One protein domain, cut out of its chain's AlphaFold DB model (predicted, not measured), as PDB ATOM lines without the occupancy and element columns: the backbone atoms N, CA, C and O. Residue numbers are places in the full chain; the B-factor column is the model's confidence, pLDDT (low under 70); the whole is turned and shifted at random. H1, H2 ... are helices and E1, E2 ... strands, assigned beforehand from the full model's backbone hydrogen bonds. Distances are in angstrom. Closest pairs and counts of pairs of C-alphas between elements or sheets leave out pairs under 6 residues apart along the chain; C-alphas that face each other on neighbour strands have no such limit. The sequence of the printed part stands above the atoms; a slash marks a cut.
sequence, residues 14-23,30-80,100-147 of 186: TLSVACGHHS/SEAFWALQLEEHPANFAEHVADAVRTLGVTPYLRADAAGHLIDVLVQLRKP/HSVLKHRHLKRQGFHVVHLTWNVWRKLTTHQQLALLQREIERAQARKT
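Overview. This is residues 14 to 23, 30 to 80 and 100 to 147 of the 186 residues of the protein "RAP domain-containing protein" of Eimeria praecox (UniProt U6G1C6). A small sheet of three strands, E1, E3 and E2, has the helix H2 laid along it, while the longest helix, H5, makes a corner with the last residues of H2 and reaches E1. H3 only grazes the sheet near E1, and H1 lies farthest from the mean of the C-alphas. The printed part has 109 residues with five named helices and three named strands, in the order E1 H1 H2 E2 E3 H3 H4 H5; the sheet's order is E1 E3 E2, all antiparallel, and the class is mixed, helices and strands. It is compact, with a radius of gyration of the C-alphas of 13.8 A and spans of 42 by 33 by 23 A.

Along the chain. Start in the sheet with E3, residues 70 to 77, which runs 20.3 A from C-alpha 70 at (-23.966, 41.210, -39.632). Beside it look for E2, residues 60 to 64, 13.0 A long, and E1, residues 14 to 16, 6.0 A, where C-alpha 14 stands at (-30.865, 38.695, -25.932). Then find H2, residues 42 to 55, 20.1 A, and H5, residues 128 to 147, 29.4 A, ending at C-alpha 147 at (-35.509, 38.538, -11.330). The other helices are H1, residues 30 to 39, 14.5 A; H3, residues 100 to 110, 15.3 A; and H4, residues 120 to 123, 4.9 A.

Arrangement. E2 and E3 form a hairpin; look for N 61 and O 74, 2.7 A apart, and N 74 and O 61, 2.8 A apart. E1, on the other side of E3, has N 75 and O 15 within hydrogen-bond range at 3.4 A. The sheet with H2 and H5 makes two layers, helices on one face of a sheet. H2 has a height over the sheet of 8.7 A and runs along the strands, at 5 degrees to E3 on the local plane; their closest C-alphas are those of Ala 43 and Leu 70, 5.0 A apart. H2 lies over E3 and only just over E2, on which 3 of its 14 C-alphas fall. Residues 52 to 55 of H2 touch residues 128 to 135 of H5, closest at the C-alphas of Ala 52 and Leu 132, 6.1 A, with the lines about perpendicular at 76 degrees. The closest C-alphas of E1 and H5 are those of Leu 15 and Ile 139, 7.7 A apart. H3 only grazes the sheet with its residues 101 to 109. H4 is close to but not clearly touching H2, at the C-alphas of Phe 45 and Trp 120, 7.1 A. H1 and H2 meet only through their link. Every O i to N i+4 pair is within hydrogen-bond range in H1, H2 and H3, and 15 of 16 in H5; H4 is too short for such a pair.

Size, cuts and confidence. The C-alphas farthest apart are those of Ala 32 and Pro 80, 42.9 A. Residues 24 to 29 and 81 to 99 are not printed; look across these cuts for gaps of 10.3 A from C-alpha 23 to 30 and 32.8 A from C-alpha 80 to 100. Of the links that are printed whole, H3 to H4 is short and the others are tight. The mean pLDDT of the printed part is 74.3, and 41 residues are under 70, among them residues 14 to 23 and 30 to 43.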
ATOM      1  N   THR A  14     -31.466  38.399 -24.643       59.25
ATOM      2  CA  THR A  14     -30.865  38.695 -25.932       59.25
ATOM      3  C   THR A  14     -30.054  39.944 -25.722       59.25
ATOM      4  O   THR A  14     -30.611  41.037 -25.653       59.25
ATOM      5  N   LEU A  15     -28.751  39.750 -25.559       60.94
ATOM      6  CA  LEU A  15     -27.780  40.809 -25.789       60.94
ATOM      7  C   LEU A  15     -27.908  41.185 -27.268       60.94
ATOM      8  O   LEU A  15     -28.008  40.280 -28.078       60.94
ATOM      9  N   SER A  16     -27.968  42.463 -27.624       60.84
ATOM     10  CA  SER A  16     -27.882  42.902 -29.021       60.84
ATOM     11  C   SER A  16     -26.783  43.934 -29.071       60.84
ATOM     12  O   SER A  16     -26.912  44.987 -28.453       60.84
ATOM     13  N   VAL A  17     -25.704  43.603 -29.765       57.69
ATOM     14  CA  VAL A  17     -24.526  44.459 -29.872       57.69
ATOM     15  C   VAL A  17     -24.691  45.359 -31.079       57.69
ATOM     16  O   VAL A  17     -24.597  44.896 -32.207       57.69
ATOM     17  N   ALA A  18     -24.977  46.634 -30.828       54.47
ATOM     18  CA  ALA A  18     -25.049  47.638 -31.878       54.47
ATOM     19  C   ALA A  18     -23.675  48.287 -32.066       54.47
ATOM     20  O   ALA A  18     -23.150  48.928 -31.155       54.47
ATOM     21  N   CYS A  19     -23.119  48.128 -33.262       52.69
ATOM     22  CA  CYS A  19     -21.836  48.686 -33.655       52.69
ATOM     23  C   CYS A  19     -22.046  50.150 -34.062       52.69
ATOM     24  O   CYS A  19     -22.556  50.423 -35.143       52.69
ATOM     25  N   GLY A  20     -21.705  51.105 -33.195       46.38
ATOM     26  CA  GLY A  20     -21.771  52.537 -33.514       46.38
ATOM     27  C   GLY A  20     -20.381  53.160 -33.620       46.38
ATOM     28  O   GLY A  20     -19.592  53.042 -32.678       46.38
ATOM     29  N   HIS A  21     -20.089  53.845 -34.730       47.00
ATOM     30  CA  HIS A  21     -18.953  54.768 -34.819       47.00
ATOM     31  C   HIS A  21     -19.434  56.162 -34.387       47.00
ATOM     32  O   HIS A  21     -20.431  56.661 -34.896       47.00
ATOM     33  N   HIS A  22     -18.774  56.799 -33.422       44.25
ATOM     34  CA  HIS A  22     -19.075  58.191 -33.080       44.25
ATOM     35  C   HIS A  22     -18.235  59.068 -34.013       44.25
ATOM     36  O   HIS A  22     -17.073  59.321 -33.715       44.25
ATOM     37  N   SER A  23     -18.780  59.449 -35.172       43.00
ATOM     38  CA  SER A  23     -18.134  60.443 -36.036       43.00
ATOM     39  C   SER A  23     -18.682  61.821 -35.679       43.00
ATOM     40  O   SER A  23     -19.888  62.048 -35.745       43.00
ATOM     41  N   SER A  30     -24.621  61.099 -43.172       53.69
ATOM     42  CA  SER A  30     -25.364  59.839 -43.339       53.69
ATOM     43  C   SER A  30     -24.693  58.840 -44.283       53.69
ATOM     44  O   SER A  30     -24.569  57.685 -43.905       53.69
ATOM     45  N   GLU A  31     -24.235  59.241 -45.472       47.38
ATOM     46  CA  GLU A  31     -23.623  58.291 -46.423       47.38
ATOM     47  C   GLU A  31     -22.184  57.920 -46.049       47.38
ATOM     48  O   GLU A  31     -21.835  56.740 -46.079       47.38
ATOM     49  N   ALA A  32     -21.370  58.887 -45.612       52.53
ATOM     50  CA  ALA A  32     -19.995  58.627 -45.183       52.53
ATOM     51  C   ALA A  32     -19.932  57.762 -43.909       52.53
ATOM     52  O   ALA A  32     -19.043  56.927 -43.772       52.53
ATOM     53  N   PHE A  33     -20.906  57.895 -42.999       46.56
ATOM     54  CA  PHE A  33     -21.042  57.029 -41.825       46.56
ATOM     55  C   PHE A  33     -21.281  55.565 -42.209       46.56
ATOM     56  O   PHE A  33     -20.647  54.680 -41.636       46.56
ATOM     57  N   TRP A  34     -22.160  55.300 -43.184       48.44
ATOM     58  CA  TRP A  34     -22.416  53.938 -43.667       48.44
ATOM     59  C   TRP A  34     -21.238  53.381 -44.468       48.44
ATOM     60  O   TRP A  34     -20.906  52.209 -44.312       48.44
ATOM     61  N   ALA A  35     -20.570  54.216 -45.269       50.69
ATOM     62  CA  ALA A  35     -19.370  53.825 -46.003       50.69
ATOM     63  C   ALA A  35     -18.217  53.447 -45.055       50.69
ATOM     64  O   ALA A  35     -17.619  52.391 -45.221       50.69
ATOM     65  N   LEU A  36     -17.981  54.227 -43.994       48.47
ATOM     66  CA  LEU A  36     -16.974  53.913 -42.971       48.47
ATOM     67  C   LEU A  36     -17.357  52.692 -42.121       48.47
ATOM     68  O   LEU A  36     -16.485  51.929 -41.708       48.47
ATOM     69  N   GLN A  37     -18.656  52.470 -41.877       49.75
ATOM     70  CA  GLN A  37     -19.134  51.228 -41.263       49.75
ATOM     71  C   GLN A  37     -18.882  50.008 -42.150       49.75
ATOM     72  O   GLN A  37     -18.661  48.940 -41.602       49.75
ATOM     73  N   LEU A  38     -18.926  50.143 -43.478       52.12
ATOM     74  CA  LEU A  38     -18.596  49.071 -44.424       52.12
ATOM     75  C   LEU A  38     -17.080  48.845 -44.534       52.12
ATOM     76  O   LEU A  38     -16.649  47.708 -44.723       52.12
ATOM     77  N   GLU A  39     -16.289  49.908 -44.391       52.09
ATOM     78  CA  GLU A  39     -14.828  49.894 -44.514       52.09
ATOM     79  C   GLU A  39     -14.137  49.285 -43.274       52.09
ATOM     80  O   GLU A  39     -13.205  48.494 -43.413       52.09
ATOM     81  N   GLU A  40     -14.643  49.537 -42.056       55.09
ATOM     82  CA  GLU A  40     -14.234  48.820 -40.832       55.09
ATOM     83  C   GLU A  40     -15.205  47.660 -40.516       55.09
ATOM     84  O   GLU A  40     -16.031  47.727 -39.608       55.09
ATOM     85  N   HIS A  41     -15.075  46.581 -41.296       64.19
ATOM     86  CA  HIS A  41     -15.743  45.269 -41.208       64.19
ATOM     87  C   HIS A  41     -16.619  44.997 -39.955       64.19
ATOM     88  O   HIS A  41     -16.173  44.352 -38.995       64.19
ATOM     89  N   PRO A  42     -17.916  45.349 -39.988       65.25
ATOM     90  CA  PRO A  42     -18.842  45.131 -38.880       65.25
ATOM     91  C   PRO A  42     -19.116  43.633 -38.683       65.25
ATOM     92  O   PRO A  42     -19.391  43.188 -37.567       65.25
ATOM     93  N   ALA A  43     -18.937  42.840 -39.745       66.88
ATOM     94  CA  ALA A  43     -18.972  41.388 -39.698       66.88
ATOM     95  C   ALA A  43     -17.871  40.800 -38.809       66.88
ATOM     96  O   ALA A  43     -18.180  40.044 -37.891       66.88
ATOM     97  N   ASN A  44     -16.621  41.229 -38.997       79.19
ATOM     98  CA  ASN A  44     -15.499  40.753 -38.187       79.19
ATOM     99  C   ASN A  44     -15.685  41.138 -36.715       79.19
ATOM    100  O   ASN A  44     -15.397  40.347 -35.820       79.19
ATOM    101  N   PHE A  45     -16.221  42.332 -36.436       81.88
ATOM    102  CA  PHE A  45     -16.516  42.732 -35.060       81.88
ATOM    103  C   PHE A  45     -17.605  41.857 -34.420       81.88
ATOM    104  O   PHE A  45     -17.415  41.370 -33.303       81.88
ATOM    105  N   ALA A  46     -18.720  41.621 -35.115       81.75
ATOM    106  CA  ALA A  46     -19.781  40.748 -34.618       81.75
ATOM    107  C   ALA A  46     -19.273  39.314 -34.379       81.75
ATOM    108  O   ALA A  46     -19.606  38.704 -33.362       81.75
ATOM    109  N   GLU A  47     -18.418  38.796 -35.260       85.00
ATOM    110  CA  GLU A  47     -17.768  37.495 -35.087       85.00
ATOM    111  C   GLU A  47     -16.827  37.466 -33.879       85.00
ATOM    112  O   GLU A  47     -16.943  36.564 -33.051       85.00
ATOM    113  N   HIS A  48     -15.981  38.484 -33.694       88.94
ATOM    114  CA  HIS A  48     -15.081  38.573 -32.537       88.94
ATOM    115  C   HIS A  48     -15.850  38.602 -31.213       88.94
ATOM    116  O   HIS A  48     -15.455  37.974 -30.228       88.94
ATOM    117  N   VAL A  49     -16.968  39.329 -31.173       88.56
ATOM    118  CA  VAL A  49     -17.836  39.339 -29.994       88.56
ATOM    119  C   VAL A  49     -18.497  37.976 -29.807       88.56
ATOM    120  O   VAL A  49     -18.560  37.489 -28.679       88.56
ATOM    121  N   ALA A  50     -18.954  37.329 -30.881       89.50
ATOM    122  CA  ALA A  50     -19.510  35.983 -30.809       89.50
ATOM    123  C   ALA A  50     -18.486  34.967 -30.271       89.50
ATOM    124  O   ALA A  50     -18.841  34.170 -29.407       89.50
ATOM    125  N   ASP A  51     -17.221  35.025 -30.683       92.19
ATOM    126  CA  ASP A  51     -16.156  34.169 -30.144       92.19
ATOM    127  C   ASP A  51     -15.893  34.408 -28.657       92.19
ATOM    128  O   ASP A  51     -15.769  33.459 -27.874       92.19
ATOM    129  N   ALA A  52     -15.887  35.670 -28.229       92.69
ATOM    130  CA  ALA A  52     -15.775  36.003 -26.816       92.69
ATOM    131  C   ALA A  52     -16.972  35.450 -26.016       92.69
ATOM    132  O   ALA A  52     -16.791  34.872 -24.946       92.69
ATOM    133  N   VAL A  53     -18.191  35.533 -26.558       90.81
ATOM    134  CA  VAL A  53     -19.394  34.937 -25.950       90.81
ATOM    135  C   VAL A  53     -19.307  33.403 -25.898       90.81
ATOM    136  O   VAL A  53     -19.646  32.818 -24.869       90.81
ATOM    137  N   ARG A  54     -18.802  32.744 -26.953       91.81
ATOM    138  CA  ARG A  54     -18.567  31.283 -26.974       91.81
ATOM    139  C   ARG A  54     -17.583  30.858 -25.889       91.81
ATOM    140  O   ARG A  54     -17.802  29.843 -25.234       91.81
ATOM    141  N   THR A  55     -16.545  31.660 -25.656       94.44
ATOM    142  CA  THR A  55     -15.543  31.428 -24.601       94.44
ATOM    143  C   THR A  55     -16.161  31.471 -23.199       94.44
ATOM    144  O   THR A  55     -15.714  30.759 -22.305       94.44
ATOM    145  N   LEU A  56     -17.236  32.244 -23.010       91.12
ATOM    146  CA  LEU A  56     -18.021  32.265 -21.770       91.12
ATOM    147  C   LEU A  56     -18.997  31.076 -21.646       91.12
ATOM    148  O   LEU A  56     -19.785  31.022 -20.705       91.12
ATOM    149  N   GLY A  57     -18.980  30.127 -22.589       89.81
ATOM    150  CA  GLY A  57     -19.871  28.965 -22.590       89.81
ATOM    151  C   GLY A  57     -21.303  29.288 -23.020       89.81
ATOM    152  O   GLY A  57     -22.215  28.501 -22.769       89.81
ATOM    153  N   VAL A  58     -21.525  30.437 -23.664       88.06
ATOM    154  CA  VAL A  58     -22.842  30.841 -24.159       88.06
ATOM    155  C   VAL A  58     -22.868  30.748 -25.681       88.06
ATOM    156  O   VAL A  58     -21.905  31.097 -26.353       88.06
ATOM    157  N   THR A  59     -23.974  30.268 -26.253       87.12
ATOM    158  CA  THR A  59     -24.122  30.161 -27.713       87.12
ATOM    159  C   THR A  59     -24.641  31.482 -28.297       87.12
ATOM    160  O   THR A  59     -25.774  31.870 -27.988       87.12
ATOM    161  N   PRO A  60     -23.851  32.196 -29.123       89.19
ATOM    162  CA  PRO A  60     -24.318  33.381 -29.828       89.19
ATOM    163  C   PRO A  60     -25.086  33.001 -31.103       89.19
ATOM    164  O   PRO A  60     -24.754  32.034 -31.785       89.19
ATOM    165  N   TYR A  61     -26.058  33.829 -31.468       84.81
ATOM    166  CA  TYR A  61     -26.727  33.830 -32.761       84.81
ATOM    167  C   TYR A  61     -26.376  35.121 -33.488       84.81
ATOM    168  O   TYR A  61     -26.607  36.219 -32.985       84.81
ATOM    169  N   LEU A  62     -25.811  34.992 -34.678       82.12
ATOM    170  CA  LEU A  62     -25.466  36.128 -35.519       82.12
ATOM    171  C   LEU A  62     -26.673  36.498 -36.383       82.12
ATOM    172  O   LEU A  62     -27.282  35.625 -37.002       82.12
ATOM    173  N   ARG A  63     -27.036  37.783 -36.413       73.56
ATOM    174  CA  ARG A  63     -28.111  38.283 -37.273       73.56
ATOM    175  C   ARG A  63     -27.540  39.177 -38.360       73.56
ATOM    176  O   ARG A  63     -26.915  40.191 -38.054       73.56
ATOM    177  N   ALA A  64     -27.832  38.824 -39.607       69.44
ATOM    178  CA  ALA A  64     -27.536  39.640 -40.774       69.44
ATOM    179  C   ALA A  64     -28.748  40.482 -41.221       69.44
ATOM    180  O   ALA A  64     -29.896  40.148 -40.906       69.44
ATOM    181  N   ASP A  65     -28.495  41.581 -41.935       66.50
ATOM    182  CA  ASP A  65     -29.507  42.327 -42.685       66.50
ATOM    183  C   ASP A  65     -29.903  41.600 -43.981       66.50
ATOM    184  O   ASP A  65     -29.421  40.508 -44.288       66.50
ATOM    185  N   ALA A  66     -30.808  42.211 -44.748       55.97
ATOM    186  CA  ALA A  66     -31.248  41.679 -46.038       55.97
ATOM    187  C   ALA A  66     -30.127  41.628 -47.097       55.97
ATOM    188  O   ALA A  66     -30.256  40.892 -48.071       55.97
ATOM    189  N   ALA A  67     -29.047  42.388 -46.908       54.09
ATOM    190  CA  ALA A  67     -27.864  42.391 -47.759       54.09
ATOM    191  C   ALA A  67     -26.758  41.444 -47.245       54.09
ATOM    192  O   ALA A  67     -25.712  41.326 -47.878       54.09
ATOM    193  N   GLY A  68     -26.990  40.729 -46.136       53.94
ATOM    194  CA  GLY A  68     -26.037  39.790 -45.546       53.94
ATOM    195  C   GLY A  68     -25.043  40.414 -44.560       53.94
ATOM    196  O   GLY A  68     -24.195  39.694 -44.036       53.94
ATOM    197  N   HIS A  69     -25.143  41.707 -44.242       55.31
ATOM    198  CA  HIS A  69     -24.261  42.351 -43.268       55.31
ATOM    199  C   HIS A  69     -24.671  41.981 -41.847       55.31
ATOM    200  O   HIS A  69     -25.817  42.191 -41.450       55.31
ATOM    201  N   LEU A  70     -23.733  41.467 -41.051       57.59
ATOM    202  CA  LEU A  70     -23.966  41.210 -39.632       57.59
ATOM    203  C   LEU A  70     -24.256  42.520 -38.893       57.59
ATOM    204  O   LEU A  70     -23.422  43.422 -38.856       57.59
ATOM    205  N   ILE A  71     -25.444  42.607 -38.295       65.19
ATOM    206  CA  ILE A  71     -25.910  43.802 -37.587       65.19
ATOM    207  C   ILE A  71     -25.809  43.620 -36.076       65.19
ATOM    208  O   ILE A  71     -25.509  44.578 -35.372       65.19
ATOM    209  N   ASP A  72     -26.092  42.411 -35.572       69.88
ATOM    210  CA  ASP A  72     -26.096  42.144 -34.134       69.88
ATOM    211  C   ASP A  72     -25.629  40.727 -33.788       69.88
ATOM    212  O   ASP A  72     -25.878  39.757 -34.510       69.88
ATOM    213  N   VAL A  73     -25.058  40.614 -32.589       74.69
ATOM    214  CA  VAL A  73     -24.868  39.350 -31.875       74.69
ATOM    215  C   VAL A  73     -25.991  39.203 -30.863       74.69
ATOM    216  O   VAL A  73     -26.094  40.027 -29.959       74.69
ATOM    217  N   LEU A  74     -26.810  38.165 -31.020       79.50
ATOM    218  CA  LEU A  74     -27.916  37.789 -30.144       79.50
ATOM    219  C   LEU A  74     -27.451  36.686 -29.194       79.50
ATOM    220  O   LEU A  74     -27.046  35.614 -29.631       79.50
ATOM    221  N   VAL A  75     -27.515  36.914 -27.886       80.56
ATOM    222  CA  VAL A  75     -27.029  35.930 -26.902       80.56
ATOM    223  C   VAL A  75     -28.190  35.338 -26.129       80.56
ATOM    224  O   VAL A  75     -28.765  36.031 -25.296       80.56
ATOM    225  N   GLN A  76     -28.511  34.066 -26.378       77.31
ATOM    226  CA  GLN A  76     -29.584  33.367 -25.677       77.31
ATOM    227  C   GLN A  76     -29.088  32.795 -24.347       77.31
ATOM    228  O   GLN A  76     -28.444  31.752 -24.296       77.31
ATOM    229  N   LEU A  77     -29.464  33.442 -23.247       70.12
ATOM    230  CA  LEU A  77     -29.211  32.910 -21.907       70.12
ATOM    231  C   LEU A  77     -30.398  32.015 -21.514       70.12
ATOM    232  O   LEU A  77     -31.409  32.500 -21.000       70.12
ATOM    233  N   ARG A  78     -30.319  30.713 -21.816       66.00
ATOM    234  CA  ARG A  78     -31.270  29.696 -21.333       66.00
ATOM    235  C   ARG A  78     -30.565  28.403 -20.938       66.00
ATOM    236  O   ARG A  78     -29.573  28.022 -21.545       66.00
ATOM    237  N   LYS A  79     -31.156  27.711 -19.955       52.59
ATOM    238  CA  LYS A  79     -30.936  26.278 -19.715       52.59
ATOM    239  C   LYS A  79     -31.367  25.491 -20.970       52.59
ATOM    240  O   LYS A  79     -32.351  25.901 -21.590       52.59
ATOM    241  N   PRO A  80     -30.660  24.412 -21.338       46.94
ATOM    242  CA  PRO A  80     -30.691  23.770 -22.663       46.94
ATOM    243  C   PRO A  80     -32.043  23.235 -23.188       46.94
ATOM    244  O   PRO A  80     -32.086  22.744 -24.308       46.94
ATOM    245  N   HIS A 100     -31.197  54.610 -36.847       65.81
ATOM    246  CA  HIS A 100     -31.870  53.300 -36.895       65.81
ATOM    247  C   HIS A 100     -31.508  52.387 -35.707       65.81
ATOM    248  O   HIS A 100     -32.361  51.661 -35.192       65.81
ATOM    249  N   SER A 101     -30.272  52.477 -35.211       65.00
ATOM    250  CA  SER A 101     -29.788  51.783 -34.013       65.00
ATOM    251  C   SER A 101     -30.564  52.141 -32.738       65.00
ATOM    252  O   SER A 101     -30.906  51.251 -31.960       65.00
ATOM    253  N   VAL A 102     -30.913  53.414 -32.530       65.81
ATOM    254  CA  VAL A 102     -31.659  53.900 -31.359       65.81
ATOM    255  C   VAL A 102     -33.118  53.449 -31.409       65.81
ATOM    256  O   VAL A 102     -33.662  53.002 -30.394       65.81
ATOM    257  N   LEU A 103     -33.753  53.519 -32.583       72.69
ATOM    258  CA  LEU A 103     -35.124  53.034 -32.770       72.69
ATOM    259  C   LEU A 103     -35.208  51.522 -32.555       72.69
ATOM    260  O   LEU A 103     -36.073  51.055 -31.809       72.69
ATOM    261  N   LYS A 104     -34.262  50.769 -33.121       72.75
ATOM    262  CA  LYS A 104     -34.140  49.322 -32.924       72.75
ATOM    263  C   LYS A 104     -33.890  48.966 -31.462       72.75
ATOM    264  O   LYS A 104     -34.578  48.108 -30.921       72.75
ATOM    265  N   HIS A 105     -32.980  49.667 -30.787       72.12
ATOM    266  CA  HIS A 105     -32.721  49.502 -29.353       72.12
ATOM    267  C   HIS A 105     -33.980  49.719 -28.515       72.12
ATOM    268  O   HIS A 105     -34.310  48.903 -27.655       72.12
ATOM    269  N   ARG A 106     -34.720  50.800 -28.783       75.06
ATOM    270  CA  ARG A 106     -35.984  51.097 -28.099       75.06
ATOM    271  C   ARG A 106     -37.032  50.020 -28.375       75.06
ATOM    272  O   ARG A 106     -37.738  49.623 -27.451       75.06
ATOM    273  N   HIS A 107     -37.130  49.545 -29.614       78.12
ATOM    274  CA  HIS A 107     -38.042  48.475 -30.005       78.12
ATOM    275  C   HIS A 107     -37.714  47.156 -29.290       78.12
ATOM    276  O   HIS A 107     -38.588  46.577 -28.651       78.12
ATOM    277  N   LEU A 108     -36.448  46.737 -29.297       76.25
ATOM    278  CA  LEU A 108     -35.983  45.535 -28.604       76.25
ATOM    279  C   LEU A 108     -36.211  45.634 -27.088       76.25
ATOM    280  O   LEU A 108     -36.733  44.706 -26.474       76.25
ATOM    281  N   LYS A 109     -35.923  46.790 -26.478       79.25
ATOM    282  CA  LYS A 109     -36.242  47.027 -25.062       79.25
ATOM    283  C   LYS A 109     -37.737  46.910 -24.765       79.25
ATOM    284  O   LYS A 109     -38.099  46.318 -23.755       79.25
ATOM    285  N   ARG A 110     -38.608  47.433 -25.638       79.81
ATOM    286  CA  ARG A 110     -40.072  47.294 -25.504       79.81
ATOM    287  C   ARG A 110     -40.538  45.841 -25.602       79.81
ATOM    288  O   ARG A 110     -41.519  45.485 -24.965       79.81
ATOM    289  N   GLN A 111     -39.825  45.004 -26.351       77.38
ATOM    290  CA  GLN A 111     -40.074  43.560 -26.427       77.38
ATOM    291  C   GLN A 111     -39.515  42.780 -25.219       77.38
ATOM    292  O   GLN A 111     -39.680  41.563 -25.138       77.38
ATOM    293  N   GLY A 112     -38.885  43.468 -24.258       76.81
ATOM    294  CA  GLY A 112     -38.308  42.864 -23.058       76.81
ATOM    295  C   GLY A 112     -36.884  42.338 -23.246       76.81
ATOM    296  O   GLY A 112     -36.390  41.608 -22.388       76.81
ATOM    297  N   PHE A 113     -36.207  42.692 -24.342       77.75
ATOM    298  CA  PHE A 113     -34.816  42.306 -24.555       77.75
ATOM    299  C   PHE A 113     -33.846  43.195 -23.772       77.75
ATOM    300  O   PHE A 113     -34.025  44.411 -23.644       77.75
ATOM    301  N   HIS A 114     -32.769  42.581 -23.280       81.44
ATOM    302  CA  HIS A 114     -31.690  43.288 -22.605       81.44
ATOM    303  C   HIS A 114     -30.612  43.715 -23.603       81.44
ATOM    304  O   HIS A 114     -29.657  42.992 -23.867       81.44
ATOM    305  N   VAL A 115     -30.763  44.914 -24.153       81.44
ATOM    306  CA  VAL A 115     -29.845  45.424 -25.175       81.44
ATOM    307  C   VAL A 115     -28.626  46.104 -24.550       81.44
ATOM    308  O   VAL A 115     -28.777  46.989 -23.701       81.44
ATOM    309  N   VAL A 116     -27.434  45.732 -25.025       83.06
ATOM    310  CA  VAL A 116     -26.135  46.252 -24.578       83.06
ATOM    311  C   VAL A 116     -25.405  46.842 -25.773       83.06
ATOM    312  O   VAL A 116     -25.067  46.146 -26.722       83.06
ATOM    313  N   HIS A 117     -25.149  48.141 -25.719       80.69
ATOM    314  CA  HIS A 117     -24.469  48.844 -26.797       80.69
ATOM    315  C   HIS A 117     -22.951  48.720 -26.623       80.69
ATOM    316  O   HIS A 117     -22.404  49.282 -25.673       80.69
ATOM    317  N   LEU A 118     -22.270  48.013 -27.531       81.44
ATOM    318  CA  LEU A 118     -20.806  47.953 -27.561       81.44
ATOM    319  C   LEU A 118     -20.298  48.694 -28.790       81.44
ATOM    320  O   LEU A 118     -20.584  48.325 -29.924       81.44
ATOM    321  N   THR A 119     -19.507  49.734 -28.562       80.94
ATOM    322  CA  THR A 119     -18.840  50.452 -29.645       80.94
ATOM    323  C   THR A 119     -17.543  49.745 -30.018       80.94
ATOM    324  O   THR A 119     -16.748  49.382 -29.147       80.94
ATOM    325  N   TRP A 120     -17.288  49.609 -31.321       79.88
ATOM    326  CA  TRP A 120     -16.056  49.005 -31.838       79.88
ATOM    327  C   TRP A 120     -14.797  49.681 -31.278       79.88
ATOM    328  O   TRP A 120     -13.876  49.020 -30.802       79.88
ATOM    329  N   ASN A 121     -14.805  51.016 -31.234       80.69
ATOM    330  CA  ASN A 121     -13.693  51.817 -30.722       80.69
ATOM    331  C   ASN A 121     -13.346  51.532 -29.257       80.69
ATOM    332  O   ASN A 121     -12.184  51.664 -28.877       80.69
ATOM    333  N   VAL A 122     -14.334  51.172 -28.434       85.62
ATOM    334  CA  VAL A 122     -14.087  50.748 -27.051       85.62
ATOM    335  C   VAL A 122     -13.609  49.304 -27.054       85.62
ATOM    336  O   VAL A 122     -12.578  49.018 -26.460       85.62
ATOM    337  N   TRP A 123     -14.294  48.421 -27.781       86.81
ATOM    338  CA  TRP A 123     -13.983  46.994 -27.835       86.81
ATOM    339  C   TRP A 123     -12.540  46.696 -28.256       86.81
ATOM    340  O   TRP A 123     -11.853  45.926 -27.586       86.81
ATOM    341  N   ARG A 124     -12.049  47.348 -29.319       88.12
ATOM    342  CA  ARG A 124     -10.693  47.129 -29.849       88.12
ATOM    343  C   ARG A 124      -9.575  47.591 -28.914       88.12
ATOM    344  O   ARG A 124      -8.441  47.154 -29.060       88.12
ATOM    345  N   LYS A 125      -9.877  48.492 -27.972       91.44
ATOM    346  CA  LYS A 125      -8.912  48.987 -26.975       91.44
ATOM    347  C   LYS A 125      -8.790  48.061 -25.765       91.44
ATOM    348  O   LYS A 125      -7.877  48.238 -24.965       91.44
ATOM    349  N   LEU A 126      -9.720  47.122 -25.604       93.56
ATOM    350  CA  LEU A 126      -9.730  46.183 -24.492       93.56
ATOM    351  C   LEU A 126      -8.868  44.965 -24.817       93.56
ATOM    352  O   LEU A 126      -8.897  44.448 -25.932       93.56
ATOM    353  N   THR A 127      -8.149  44.462 -23.817       96.62
ATOM    354  CA  THR A 127      -7.513  43.143 -23.913       96.62
ATOM    355  C   THR A 127      -8.572  42.040 -23.908       96.62
ATOM    356  O   THR A 127      -9.684  42.242 -23.418       96.62
ATOM    357  N   THR A 128      -8.236  40.836 -24.378       95.06
ATOM    358  CA  THR A 128      -9.164  39.689 -24.383       95.06
ATOM    359  C   THR A 128      -9.770  39.418 -23.001       95.06
ATOM    360  O   THR A 128     -10.974  39.222 -22.877       95.06
ATOM    361  N   HIS A 129      -8.969  39.496 -21.931       96.31
ATOM    362  CA  HIS A 129      -9.474  39.334 -20.564       96.31
ATOM    363  C   HIS A 129     -10.487  40.428 -20.183       96.31
ATOM    364  O   HIS A 129     -11.508  40.146 -19.560       96.31
ATOM    365  N   GLN A 130     -10.236  41.679 -20.576       96.38
ATOM    366  CA  GLN A 130     -11.157  42.792 -20.328       96.38
ATOM    367  C   GLN A 130     -12.446  42.673 -21.150       96.38
ATOM    368  O   GLN A 130     -13.518  42.984 -20.634       96.38
ATOM    369  N   GLN A 131     -12.361  42.202 -22.396       94.12
ATOM    370  CA  GLN A 131     -13.517  41.922 -23.249       94.12
ATOM    371  C   GLN A 131     -14.425  40.861 -22.615       94.12
ATOM    372  O   GLN A 131     -15.628  41.086 -22.474       94.12
ATOM    373  N   LEU A 132     -13.842  39.747 -22.161       94.44
ATOM    374  CA  LEU A 132     -14.569  38.680 -21.470       94.44
ATOM    375  C   LEU A 132     -15.200  39.177 -20.165       94.44
ATOM    376  O   LEU A 132     -16.384  38.949 -19.938       94.44
ATOM    377  N   ALA A 133     -14.447  39.911 -19.340       94.81
ATOM    378  CA  ALA A 133     -14.959  40.469 -18.090       94.81
ATOM    379  C   ALA A 133     -16.115  41.460 -18.320       94.81
ATOM    380  O   ALA A 133     -17.088  41.469 -17.564       94.81
ATOM    381  N   LEU A 134     -16.035  42.281 -19.373       92.88
ATOM    382  CA  LEU A 134     -17.105  43.202 -19.753       92.88
ATOM    383  C   LEU A 134     -18.361  42.433 -20.166       92.88
ATOM    384  O   LEU A 134     -19.440  42.715 -19.645       92.88
ATOM    385  N   LEU A 135     -18.231  41.455 -21.066       91.81
ATOM    386  CA  LEU A 135     -19.363  40.641 -21.514       91.81
ATOM    387  C   LEU A 135     -20.005  39.875 -20.356       91.81
ATOM    388  O   LEU A 135     -21.226  39.913 -20.214       91.81
ATOM    389  N   GLN A 136     -19.195  39.239 -19.508       93.31
ATOM    390  CA  GLN A 136     -19.658  38.514 -18.328       93.31
ATOM    391  C   GLN A 136     -20.477  39.429 -17.409       93.31
ATOM    392  O   GLN A 136     -21.605  39.101 -17.047       93.31
ATOM    393  N   ARG A 137     -19.961  40.626 -17.108       93.75
ATOM    394  CA  ARG A 137     -20.654  41.616 -16.273       93.75
ATOM    395  C   ARG A 137     -21.993  42.053 -16.866       93.75
ATOM    396  O   ARG A 137     -22.966  42.221 -16.131       93.75
ATOM    397  N   GLU A 138     -22.059  42.290 -18.175       89.12
ATOM    398  CA  GLU A 138     -23.307  42.702 -18.826       89.12
ATOM    399  C   GLU A 138     -24.321  41.550 -18.903       89.12
ATOM    400  O   GLU A 138     -25.516  41.778 -18.711       89.12
ATOM    401  N   ILE A 139     -23.861  40.308 -19.081       87.38
ATOM    402  CA  ILE A 139     -24.689  39.098 -18.981       87.38
ATOM    403  C   ILE A 139     -25.272  38.954 -17.571       87.38
ATOM    404  O   ILE A 139     -26.483  38.792 -17.418       87.38
ATOM    405  N   GLU A 140     -24.444  39.070 -16.535       89.75
ATOM    406  CA  GLU A 140     -24.879  39.008 -15.135       89.75
ATOM    407  C   GLU A 140     -25.867  40.131 -14.806       89.75
ATOM    408  O   GLU A 140     -26.912  39.898 -14.197       89.75
ATOM    409  N   ARG A 141     -25.601  41.353 -15.282       88.00
ATOM    410  CA  ARG A 141     -26.522  42.488 -15.137       88.00
ATOM    411  C   ARG A 141     -27.855  42.230 -15.844       88.00
ATOM    412  O   ARG A 141     -28.905  42.594 -15.308       88.00
ATOM    413  N   ALA A 142     -27.837  41.622 -17.029       83.88
ATOM    414  CA  ALA A 142     -29.044  41.238 -17.755       83.88
ATOM    415  C   ALA A 142     -29.871  40.216 -16.964       83.88
ATOM    416  O   ALA A 142     -31.090  40.357 -16.854       83.88
ATOM    417  N   GLN A 143     -29.202  39.222 -16.373       83.62
ATOM    418  CA  GLN A 143     -29.825  38.192 -15.543       83.62
ATOM    419  C   GLN A 143     -30.416  38.770 -14.252       83.62
ATOM    420  O   GLN A 143     -31.573  38.492 -13.938       83.62
ATOM    421  N   ALA A 144     -29.685  39.642 -13.553       84.75
ATOM    422  CA  ALA A 144     -30.139  40.277 -12.314       84.75
ATOM    423  C   ALA A 144     -31.359  41.194 -12.508       84.75
ATOM    424  O   ALA A 144     -32.154  41.387 -11.597       84.75
ATOM    425  N   ARG A 145     -31.546  41.766 -13.704       77.50
ATOM    426  CA  ARG A 145     -32.752  42.551 -14.017       77.50
ATOM    427  C   ARG A 145     -33.975  41.687 -14.307       77.50
ATOM    428  O   ARG A 145     -35.093  42.174 -14.166       77.50
ATOM    429  N   LYS A 146     -33.780  40.429 -14.715       68.75
ATOM    430  CA  LYS A 146     -34.885  39.506 -15.004       68.75
ATOM    431  C   LYS A 146     -35.613  39.086 -13.727       68.75
ATOM    432  O   LYS A 146     -36.831  38.957 -13.759       68.75
ATOM    433  N   THR A 147     -34.899  38.918 -12.616       60.75
ATOM    434  CA  THR A 147     -35.509  38.538 -11.330       60.75
ATOM    435  C   THR A 147     -36.482  39.604 -10.827       60.75
ATOM    436  O   THR A 147     -37.580  39.275 -10.401       60.75
TER     437      THR A 147